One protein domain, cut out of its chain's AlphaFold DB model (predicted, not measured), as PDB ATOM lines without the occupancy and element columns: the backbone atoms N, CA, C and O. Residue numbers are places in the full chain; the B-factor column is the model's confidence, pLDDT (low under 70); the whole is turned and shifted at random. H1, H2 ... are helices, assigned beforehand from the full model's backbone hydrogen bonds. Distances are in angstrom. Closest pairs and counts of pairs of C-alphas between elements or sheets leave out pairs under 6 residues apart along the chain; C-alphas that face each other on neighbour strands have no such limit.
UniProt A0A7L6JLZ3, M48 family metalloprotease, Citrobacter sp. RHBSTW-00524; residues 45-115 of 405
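AT A GLANCE: This is residues 45 to 115 of the 405 residues of the protein "M48 family metalloprotease" of Citrobacter sp. RHBSTW-00524 (UniProt A0A7L6JLZ3). This is a small rounded domain of four helices, in which the longest, H2, runs along one side and the three shorter ones are set at large angles to it. H1 stands nearly square to H2, H3 turns off at a corner from the last residues of H2, and H4 slants away from residues 78 to 82 of H2, while the first stretch of the printed part, residues 45 to 60, has no named element and comes in towards the middle of the domain. The printed part has 71 residues, with the named helices H1, H2, H3 and H4 in that order and no named strand, and its class is all helix. It is compact, with a radius of gyration of the C-alphas of 11.3 A, and its C-alphas span 28 by 27 by 22 A.

IN THESE COORDINATES: The printed part begins at Tyr 45, with its C-alpha at (-3.499, -36.090, -101.635), and residues 45 to 60 lead to H1. H1 holds residues 61 to 68 and is 10.6 A long from first to last C-alpha. H2, residues 73 to 86, is 20.2 A long, and its first C-alpha, that of Leu 73, is at (9.228, -17.570, -108.985). H3 holds residues 89 to 99 and is 15.1 A long. H4, residues 107 to 113, is 10.1 A long, and its last C-alpha, that of Asn 113, is at (-3.703, -10.134, -99.006).

HOW THE PARTS SIT: H2 is the hub, touching the three other helices. H1 and H2 touch, about perpendicular at 82 degrees, and their closest C-alphas, those of Ile 67 and Gln 79, are 4.5 A apart. H2 and H3 only just touch, with 3 pairs of C-alphas within 8 A, and only at the corner by their link, where H2 takes part with residues 85 to 86 alone. Their closest C-alphas, those of Ile 85 and Leu 91, are 5.5 A apart, and the helices run opposite ways at a steep tilt of 59 degrees. H2 and H4 also only just touch, with 3 pairs within 8 A, through residues 78 to 82 of H2 alone. Their closest C-alphas, those of Leu 78 and Asp 108, are 6.2 A apart, and they run opposite ways at a steep tilt of 64 degrees. H1 and H4 are close but not clearly touching, with the closest C-alphas, those of Asp 63 and Asp 108, 6.7 A apart. H3 and H4 are near each other, with 6 pairs of C-alphas within 10 A, and H1 and H3 are apart. In H1, H3 and H4 every O i to N i+4 pair is within hydrogen-bond range, and in H2 9 of 10 are.

THE WHOLE: The two C-alphas farthest apart, those of Glu 46 and Ala 115, are 31.8 A apart. The printed part has no cut. The links from H1 to H2 and from H2 to H3 are tight, and that from H3 to H4, with 7 residues, is short. The mean pLDDT of the printed part is 89.0, and no printed residue is under 70.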
ATOM      1  N   TYR A  45      -4.944 -36.194-101.421       78.88
ATOM      2  CA  TYR A  45      -3.499 -36.090-101.635       78.88
ATOM      3  C   TYR A  45      -2.971 -37.170-102.583       78.88
ATOM      4  O   TYR A  45      -1.762 -37.268-102.783       78.88
ATOM      5  N   GLU A  46      -3.852 -37.933-103.238       80.25
ATOM      6  CA  GLU A  46      -3.439 -38.893-104.261       80.25
ATOM      7  C   GLU A  46      -2.641 -38.201-105.380       80.25
ATOM      8  O   GLU A  46      -2.955 -37.087-105.827       80.25
ATOM      9  N   GLY A  47      -1.551 -38.856-105.792       79.75
ATOM     10  CA  GLY A  47      -0.596 -38.339-106.773       79.75
ATOM     11  C   GLY A  47       0.404 -37.303-106.241       79.75
ATOM     12  O   GLY A  47       1.233 -36.834-107.018       79.75
ATOM     13  N   LEU A  48       0.350 -36.947-104.950       81.81
ATOM     14  CA  LEU A  48       1.362 -36.127-104.277       81.81
ATOM     15  C   LEU A  48       2.319 -37.005-103.451       81.81
ATOM     16  O   LEU A  48       2.069 -38.190-103.235       81.81
ATOM     17  N   SER A  49       3.438 -36.430-103.012       78.44
ATOM     18  CA  SER A  49       4.408 -37.104-102.144       78.44
ATOM     19  C   SER A  49       3.812 -37.444-100.769       78.44
ATOM     20  O   SER A  49       2.860 -36.809-100.318       78.44
ATOM     21  N   ASN A  50       4.384 -38.439-100.081       74.62
ATOM     22  CA  ASN A  50       3.869 -38.939 -98.794       74.62
ATOM     23  C   ASN A  50       3.816 -37.873 -97.684       74.62
ATOM     24  O   ASN A  50       3.013 -37.983 -96.766       74.62
ATOM     25  N   ASP A  51       4.653 -36.845 -97.778       82.44
ATOM     26  CA  ASP A  51       4.747 -35.727 -96.837       82.44
ATOM     27  C   ASP A  51       3.753 -34.585 -97.148       82.44
ATOM     28  O   ASP A  51       3.640 -33.627 -96.387       82.44
ATOM     29  N   ALA A  52       2.989 -34.669 -98.245       84.00
ATOM     30  CA  ALA A  52       2.025 -33.643 -98.644       84.00
ATOM     31  C   ALA A  52       0.953 -33.378 -97.572       84.00
ATOM     32  O   ALA A  52       0.490 -32.246 -97.421       84.00
ATOM     33  N   SER A  53       0.585 -34.399 -96.791       85.50
ATOM     34  CA  SER A  53      -0.395 -34.268 -95.711       85.50
ATOM     35  C   SER A  53       0.077 -33.377 -94.560       85.50
ATOM     36  O   SER A  53      -0.774 -32.846 -93.850       85.50
ATOM     37  N   PHE A  54       1.386 -33.159 -94.378       87.62
ATOM     38  CA  PHE A  54       1.893 -32.258 -93.330       87.62
ATOM     39  C   PHE A  54       1.543 -30.789 -93.591       87.62
ATOM     40  O   PHE A  54       1.406 -30.007 -92.654       87.62
ATOM     41  N   TYR A  55       1.290 -30.430 -94.850       90.56
ATOM     42  CA  TYR A  55       0.892 -29.084 -95.262       90.56
ATOM     43  C   TYR A  55      -0.625 -28.854 -95.187       90.56
ATOM     44  O   TYR A  55      -1.078 -27.715 -95.075       90.56
ATOM     45  N   ALA A  56      -1.429 -29.925 -95.193       88.25
ATOM     46  CA  ALA A  56      -2.898 -29.889 -95.133       88.25
ATOM     47  C   ALA A  56      -3.505 -29.027 -94.001       88.25
ATOM     48  O   ALA A  56      -4.561 -28.414 -94.205       88.25
ATOM     49  N   PRO A  57      -2.888 -28.944 -92.805       88.19
ATOM     50  CA  PRO A  57      -3.289 -28.017 -91.755       88.19
ATOM     51  C   PRO A  57      -3.477 -26.561 -92.197       88.19
ATOM     52  O   PRO A  57      -4.443 -25.919 -91.774       88.19
ATOM     53  N   PHE A  58      -2.581 -26.044 -93.039       91.50
ATOM     54  CA  PHE A  58      -2.474 -24.613 -93.337       91.50
ATOM     55  C   PHE A  58      -2.417 -24.275 -94.834       91.50
ATOM     56  O   PHE A  58      -2.518 -23.101 -95.182       91.50
ATOM     57  N   CYS A  59      -2.314 -25.266 -95.716       92.50
ATOM     58  CA  CYS A  59      -2.374 -25.116 -97.169       92.50
ATOM     59  C   CYS A  59      -3.629 -25.786 -97.739       92.50
ATOM     60  O   CYS A  59      -4.175 -26.719 -97.147       92.50
ATOM     61  N   ASN A  60      -4.066 -25.343 -98.919       91.50
ATOM     62  CA  ASN A  60      -5.000 -26.117 -99.737       91.50
ATOM     63  C   ASN A  60      -4.241 -27.013-100.738       91.50
ATOM     64  O   ASN A  60      -3.017 -26.938-100.851       91.50
ATOM     65  N   ARG A  61      -4.955 -27.872-101.479       89.94
ATOM     66  CA  ARG A  61      -4.325 -28.790-102.446       89.94
ATOM     67  C   ARG A  61      -3.522 -28.052-103.523       89.94
ATOM     68  O   ARG A  61      -2.430 -28.500-103.863       89.94
ATOM     69  N   ASP A  62      -4.035 -26.934-104.033       92.81
ATOM     70  CA  ASP A  62      -3.374 -26.157-105.089       92.81
ATOM     71  C   ASP A  62      -2.046 -25.556-104.615       92.81
ATOM     72  O   ASP A  62      -1.058 -25.591-105.350       92.81
ATOM     73  N   ASP A  63      -1.998 -25.052-103.380       94.56
ATOM     74  CA  ASP A  63      -0.760 -24.588-102.752       94.56
ATOM     75  C   ASP A  63       0.256 -25.728-102.678       94.56
ATOM     76  O   ASP A  63       1.400 -25.563-103.090       94.56
ATOM     77  N   ILE A  64      -0.167 -26.910-102.226       92.81
ATOM     78  CA  ILE A  64       0.722 -28.068-102.061       92.81
ATOM     79  C   ILE A  64       1.285 -28.529-103.408       92.81
ATOM     80  O   ILE A  64       2.471 -28.849-103.502       92.81
ATOM     81  N   VAL A  65       0.480 -28.504-104.475       92.94
ATOM     82  CA  VAL A  65       0.960 -28.796-105.835       92.94
ATOM     83  C   VAL A  65       2.064 -27.815-106.252       92.94
ATOM     84  O   VAL A  65       3.084 -28.248-106.792       92.94
ATOM     85  N   LYS A  66       1.888 -26.511-105.987       94.12
ATOM     86  CA  LYS A  66       2.897 -25.480-106.292       94.12
ATOM     87  C   LYS A  66       4.163 -25.654-105.452       94.12
ATOM     88  O   LYS A  66       5.254 -25.561-105.998       94.12
ATOM     89  N   ILE A  67       4.021 -25.953-104.159       92.25
ATOM     90  CA  ILE A  67       5.132 -26.167-103.217       92.25
ATOM     91  C   ILE A  67       5.987 -27.361-103.651       92.25
ATOM     92  O   ILE A  67       7.208 -27.260-103.708       92.25
ATOM     93  N   LYS A  68       5.359 -28.491-104.006       89.44
ATOM     94  CA  LYS A  68       6.081 -29.715-104.398       89.44
ATOM     95  C   LYS A  68       6.713 -29.633-105.780       89.44
ATOM     96  O   LYS A  68       7.679 -30.342-106.055       89.44
ATOM     97  N   LYS A  69       6.172 -28.798-106.668       89.69
ATOM     98  CA  LYS A  69       6.716 -28.604-108.014       89.69
ATOM     99  C   LYS A  69       6.626 -27.134-108.435       89.69
ATOM    100  O   LYS A  69       5.777 -26.811-109.272       89.69
ATOM    101  N   PRO A  70       7.509 -26.264-107.909       91.56
ATOM    102  CA  PRO A  70       7.524 -24.849-108.264       91.56
ATOM    103  C   PRO A  70       7.766 -24.665-109.764       91.56
ATOM    104  O   PRO A  70       8.700 -25.244-110.323       91.56
ATOM    105  N   LYS A  71       6.919 -23.881-110.439       93.00
ATOM    106  CA  LYS A  71       7.035 -23.612-111.886       93.00
ATOM    107  C   LYS A  71       7.349 -22.157-112.193       93.00
ATOM    108  O   LYS A  71       7.904 -21.866-113.250       93.00
ATOM    109  N   VAL A  72       6.980 -21.252-111.294       94.00
ATOM    110  CA  VAL A  72       7.260 -19.817-111.392       94.00
ATOM    111  C   VAL A  72       7.909 -19.314-110.106       94.00
ATOM    112  O   VAL A  72       7.826 -19.957-109.063       94.00
ATOM    113  N   LEU A  73       8.546 -18.141-110.153       93.12
ATOM    114  CA  LEU A  73       9.228 -17.570-108.985       93.12
ATOM    115  C   LEU A  73       8.306 -17.411-107.764       93.12
ATOM    116  O   LEU A  73       8.754 -17.570-106.633       93.12
ATOM    117  N   SER A  74       7.017 -17.109-107.965       93.88
ATOM    118  CA  SER A  74       6.073 -16.968-106.847       93.88
ATOM    119  C   SER A  74       5.801 -18.295-106.140       93.88
ATOM    120  O   SER A  74       5.532 -18.288-104.942       93.88
ATOM    121  N   ASP A  75       5.910 -19.421-106.852       94.75
ATOM    122  CA  ASP A  75       5.766 -20.750-106.254       94.75
ATOM    123  C   ASP A  75       6.954 -21.059-105.335       94.75
ATOM    124  O   ASP A  75       6.765 -21.659-104.286       94.75
ATOM    125  N   TYR A  76       8.162 -20.595-105.679       92.31
ATOM    126  CA  TYR A  76       9.334 -20.722-104.803       92.31
ATOM    127  C   TYR A  76       9.172 -19.923-103.509       92.31
ATOM    128  O   TYR A  76       9.487 -20.424-102.434       92.31
ATOM    129  N   LEU A  77       8.639 -18.699-103.583       93.25
ATOM    130  CA  LEU A  77       8.346 -17.928-102.373       93.25
ATOM    131  C   LEU A  77       7.262 -18.610-101.520       93.25
ATOM    132  O   LEU A  77       7.367 -18.629-100.296       93.25
ATOM    133  N   LEU A  78       6.242 -19.206-102.151       95.19
ATOM    134  CA  LEU A  78       5.240 -20.016-101.452       95.19
ATOM    135  C   LEU A  78       5.859 -21.257-100.796       95.19
ATOM    136  O   LEU A  78       5.515 -21.567 -99.660       95.19
ATOM    137  N   GLN A  79       6.778 -21.935-101.484       91.88
ATOM    138  CA  GLN A  79       7.518 -23.069-100.939       91.88
ATOM    139  C   GLN A  79       8.293 -22.660 -99.685       91.88
ATOM    140  O   GLN A  79       8.089 -23.272 -98.646       91.88
ATOM    141  N   ILE A  80       9.083 -21.583 -99.739       89.12
ATOM    142  CA  ILE A  80       9.837 -21.069 -98.580       89.12
ATOM    143  C   ILE A  80       8.912 -20.818 -97.385       89.12
ATOM    144  O   ILE A  80       9.201 -21.242 -96.271       89.12
ATOM    145  N   ARG A  81       7.764 -20.169 -97.619       92.62
ATOM    146  CA  ARG A  81       6.765 -19.910 -96.571       92.62
ATOM    147  C   ARG A  81       6.219 -21.192 -95.960       92.62
ATOM    148  O   ARG A  81       6.012 -21.242 -94.758       92.62
ATOM    149  N   ALA A  82       5.939 -22.195 -96.783       92.56
ATOM    150  CA  ALA A  82       5.344 -23.439 -96.325       92.56
ATOM    151  C   ALA A  82       6.345 -24.311 -95.554       92.56
ATOM    152  O   ALA A  82       5.999 -24.824 -94.493       92.56
ATOM    153  N   GLU A  83       7.574 -24.432 -96.059       88.44
ATOM    154  CA  GLU A  83       8.673 -25.173 -95.420       88.44
ATOM    155  C   GLU A  83       9.047 -24.552 -94.062       88.44
ATOM    156  O   GLU A  83       9.339 -25.267 -93.115       88.44
ATOM    157  N   ALA A  84       8.931 -23.228 -93.912       86.38
ATOM    158  CA  ALA A  84       9.121 -22.559 -92.623       86.38
ATOM    159  C   ALA A  84       8.054 -22.876 -91.559       86.38
ATOM    160  O   ALA A  84       8.259 -22.645 -90.369       86.38
ATOM    161  N   ILE A  85       6.868 -23.319 -91.983       90.06
ATOM    162  CA  ILE A  85       5.729 -23.554 -91.089       90.06
ATOM    163  C   ILE A  85       5.614 -25.035 -90.744       90.06
ATOM    164  O   ILE A  85       5.266 -25.360 -89.612       90.06
ATOM    165  N   VAL A  86       5.841 -25.917 -91.722       88.06
ATOM    166  CA  VAL A  86       5.419 -27.325 -91.681       88.06
ATOM    167  C   VAL A  86       5.977 -28.100 -90.487       88.06
ATOM    168  O   VAL A  86       5.219 -28.831 -89.849       88.06
ATOM    169  N   ASP A  87       7.235 -27.851 -90.128       83.00
ATOM    170  CA  ASP A  87       7.940 -28.552 -89.048       83.00
ATOM    171  C   ASP A  87       7.911 -27.794 -87.716       83.00
ATOM    172  O   ASP A  87       8.576 -28.176 -86.756       83.00
ATOM    173  N   ASN A  88       7.130 -26.714 -87.627       84.44
ATOM    174  CA  ASN A  88       6.967 -25.947 -86.401       84.44
ATOM    175  C   ASN A  88       5.526 -26.093 -85.885       84.44
ATOM    176  O   ASN A  88       4.634 -25.352 -86.320       84.44
ATOM    177  N   PRO A  89       5.262 -26.999 -84.920       84.38
ATOM    178  CA  PRO A  89       3.914 -27.255 -84.410       84.38
ATOM    179  C   PRO A  89       3.187 -25.993 -83.931       84.38
ATOM    180  O   PRO A  89       1.966 -25.861 -84.082       84.38
ATOM    181  N   ARG A  90       3.934 -25.026 -83.383       84.62
ATOM    182  CA  ARG A  90       3.387 -23.753 -82.909       84.62
ATOM    183  C   ARG A  90       2.945 -22.873 -84.077       84.62
ATOM    184  O   ARG A  90       1.815 -22.382 -84.059       84.62
ATOM    185  N   LEU A  91       3.762 -22.742 -85.123       88.38
ATOM    186  CA  LEU A  91       3.377 -22.029 -86.346       88.38
ATOM    187  C   LEU A  91       2.233 -22.741 -87.076       88.38
ATOM    188  O   LEU A  91       1.277 -22.081 -87.484       88.38
ATOM    189  N   VAL A  92       2.228 -24.075 -87.150       89.75
ATOM    190  CA  VAL A  92       1.091 -24.839 -87.694       89.75
ATOM    191  C   VAL A  92      -0.209 -24.455 -86.984       89.75
ATOM    192  O   VAL A  92      -1.235 -24.241 -87.635       89.75
ATOM    193  N   ARG A  93      -0.192 -24.303 -85.654       87.44
ATOM    194  CA  ARG A  93      -1.359 -23.840 -84.885       87.44
ATOM    195  C   ARG A  93      -1.732 -22.391 -85.194       87.44
ATOM    196  O   ARG A  93      -2.925 -22.112 -85.338       87.44
ATOM    197  N   VAL A  94      -0.756 -21.490 -85.319       89.81
ATOM    198  CA  VAL A  94      -0.989 -20.091 -85.723       89.81
ATOM    199  C   VAL A  94      -1.716 -20.057 -87.065       89.81
ATOM    200  O   VAL A  94      -2.793 -19.471 -87.174       89.81
ATOM    201  N   PHE A  95      -1.204 -20.757 -88.077       92.06
ATOM    202  CA  PHE A  95      -1.822 -20.757 -89.402       92.06
ATOM    203  C   PHE A  95      -3.154 -21.506 -89.453       92.06
ATOM    204  O   PHE A  95      -4.058 -21.073 -90.167       92.06
ATOM    205  N   ARG A  96      -3.341 -22.553 -88.644       89.31
ATOM    206  CA  ARG A  96      -4.667 -23.155 -88.434       89.31
ATOM    207  C   ARG A  96      -5.662 -22.144 -87.859       89.31
ATOM    208  O   ARG A  96      -6.787 -22.075 -88.351       89.31
ATOM    209  N   LYS A  97      -5.264 -21.317 -86.881       89.00
ATOM    210  CA  LYS A  97      -6.112 -20.225 -86.361       89.00
ATOM    211  C   LYS A  97      -6.410 -19.183 -87.442       89.00
ATOM    212  O   LYS A  97      -7.569 -18.810 -87.602       89.00
ATOM    213  N   ARG A  98      -5.401 -18.749 -88.211       90.62
ATOM    214  CA  ARG A  98      -5.560 -17.780 -89.322       90.62
ATOM    215  C   ARG A  98      -6.543 -18.282 -90.392       90.62
ATOM    216  O   ARG A  98      -7.374 -17.505 -90.888       90.62
ATOM    217  N   ARG A  99      -6.459 -19.577 -90.719       89.69
ATOM    218  CA  ARG A  99      -7.386 -20.291 -91.606       89.69
ATOM    219  C   ARG A  99      -8.799 -20.314 -91.034       89.69
ATOM    220  O   ARG A  99      -9.744 -19.949 -91.733       89.69
ATOM    221  N   GLY A 100      -8.946 -20.718 -89.774       85.69
ATOM    222  CA  GLY A 100     -10.248 -20.913 -89.139       85.69
ATOM    223  C   GLY A 100     -11.146 -21.827 -89.983       85.69
ATOM    224  O   GLY A 100     -10.697 -22.848 -90.495       85.69
ATOM    225  N   ASN A 101     -12.401 -21.420 -90.191       81.62
ATOM    226  CA  ASN A 101     -13.381 -22.162 -90.997       81.62
ATOM    227  C   ASN A 101     -13.498 -21.659 -92.453       81.62
ATOM    228  O   ASN A 101     -14.487 -21.952 -93.128       81.62
ATOM    229  N   LYS A 102     -12.531 -20.868 -92.942       84.81
ATOM    230  CA  LYS A 102     -12.571 -20.300 -94.300       84.81
ATOM    231  C   LYS A 102     -12.417 -21.412 -95.342       84.81
ATOM    232  O   LYS A 102     -11.417 -22.132 -95.348       84.81
ATOM    233  N   LYS A 103     -13.414 -21.554 -96.222       78.56
ATOM    234  CA  LYS A 103     -13.444 -22.588 -97.275       78.56
ATOM    235  C   LYS A 103     -12.522 -22.268 -98.453       78.56
ATOM    236  O   LYS A 103     -12.032 -23.178 -99.104       78.56
ATOM    237  N   ASP A 104     -12.296 -20.987 -98.704       87.06
ATOM    238  CA  ASP A 104     -11.472 -20.418 -99.773       87.06
ATOM    239  C   ASP A 104     -10.032 -20.113 -99.321       87.06
ATOM    240  O   ASP A 104      -9.289 -19.395 -99.989       87.06
ATOM    241  N   TRP A 105      -9.619 -20.661 -98.175       93.19
ATOM    242  CA  TRP A 105      -8.276 -20.458 -97.655       93.19
ATOM    243  C   TRP A 105      -7.201 -21.033 -98.588       93.19
ATOM    244  O   TRP A 105      -7.292 -22.165 -99.065       93.19
ATOM    245  N   SER A 106      -6.142 -20.252 -98.775       95.00
ATOM    246  CA  SER A 106      -4.848 -20.672 -99.315       95.00
ATOM    247  C   SER A 106      -3.749 -19.918 -98.576       95.00
ATOM    248  O   SER A 106      -3.938 -18.758 -98.194       95.00
ATOM    249  N   LEU A 107      -2.594 -20.551 -98.395       95.69
ATOM    250  CA  LEU A 107      -1.405 -19.894 -97.864       95.69
ATOM    251  C   LEU A 107      -0.927 -18.799 -98.832       95.69
ATOM    252  O   LEU A 107      -0.606 -17.689 -98.408       95.69
ATOM    253  N   ASP A 108      -0.959 -19.076-100.139       95.19
ATOM    254  CA  ASP A 108      -0.641 -18.103-101.191       95.19
ATOM    255  C   ASP A 108      -1.573 -16.880-101.122       95.19
ATOM    256  O   ASP A 108      -1.119 -15.734-101.107       95.19
ATOM    257  N   GLY A 109      -2.885 -17.109-100.999       94.81
ATOM    258  CA  GLY A 109      -3.884 -16.049-100.862       94.81
ATOM    259  C   GLY A 109      -3.724 -15.226 -99.583       94.81
ATOM    260  O   GLY A 109      -3.839 -14.002 -99.633       94.81
ATOM    261  N   TYR A 110      -3.400 -15.865 -98.454       94.31
ATOM    262  CA  TYR A 110      -3.121 -15.169 -97.195       94.31
ATOM    263  C   TYR A 110      -2.012 -14.124 -97.360       94.31
ATOM    264  O   TYR A 110      -2.212 -12.949 -97.046       94.31
ATOM    265  N   TYR A 111      -0.868 -14.530 -97.911       93.88
ATOM    266  CA  TYR A 111       0.258 -13.621 -98.102       93.88
ATOM    267  C   TYR A 111       0.008 -12.578 -99.191       93.88
ATOM    268  O   TYR A 111       0.446 -11.441 -99.047       93.88
ATOM    269  N   LYS A 112      -0.741 -12.914-100.248       92.06
ATOM    270  CA  LYS A 112      -1.168 -11.932-101.260       92.06
ATOM    271  C   LYS A 112      -2.030 -10.820-100.665       92.06
ATOM    272  O   LYS A 112      -1.883  -9.670-101.065       92.06
ATOM    273  N   ASN A 113      -2.882 -11.135 -99.692       89.56
ATOM    274  CA  ASN A 113      -3.703 -10.134 -99.006       89.56
ATOM    275  C   ASN A 113      -2.894  -9.258 -98.036       89.56
ATOM    276  O   ASN A 113      -3.300  -8.137 -97.750       89.56
ATOM    277  N   LYS A 114      -1.743  -9.747 -97.560       86.00
ATOM    278  CA  LYS A 114      -0.776  -8.990 -96.748       86.00
ATOM    279  C   LYS A 114       0.301  -8.267 -97.572       86.00
ATOM    280  O   LYS A 114       1.197  -7.654 -96.997       86.00
ATOM    281  N   ALA A 115       0.242  -8.346 -98.900       86.12
ATOM    282  CA  ALA A 115       1.264  -7.807 -99.789       86.12
ATOM    283  C   ALA A 115       1.406  -6.281 -99.640       86.12
ATOM    284  O   ALA A 115       0.503  -5.518 -99.993       86.12
TER     285      ALA A 115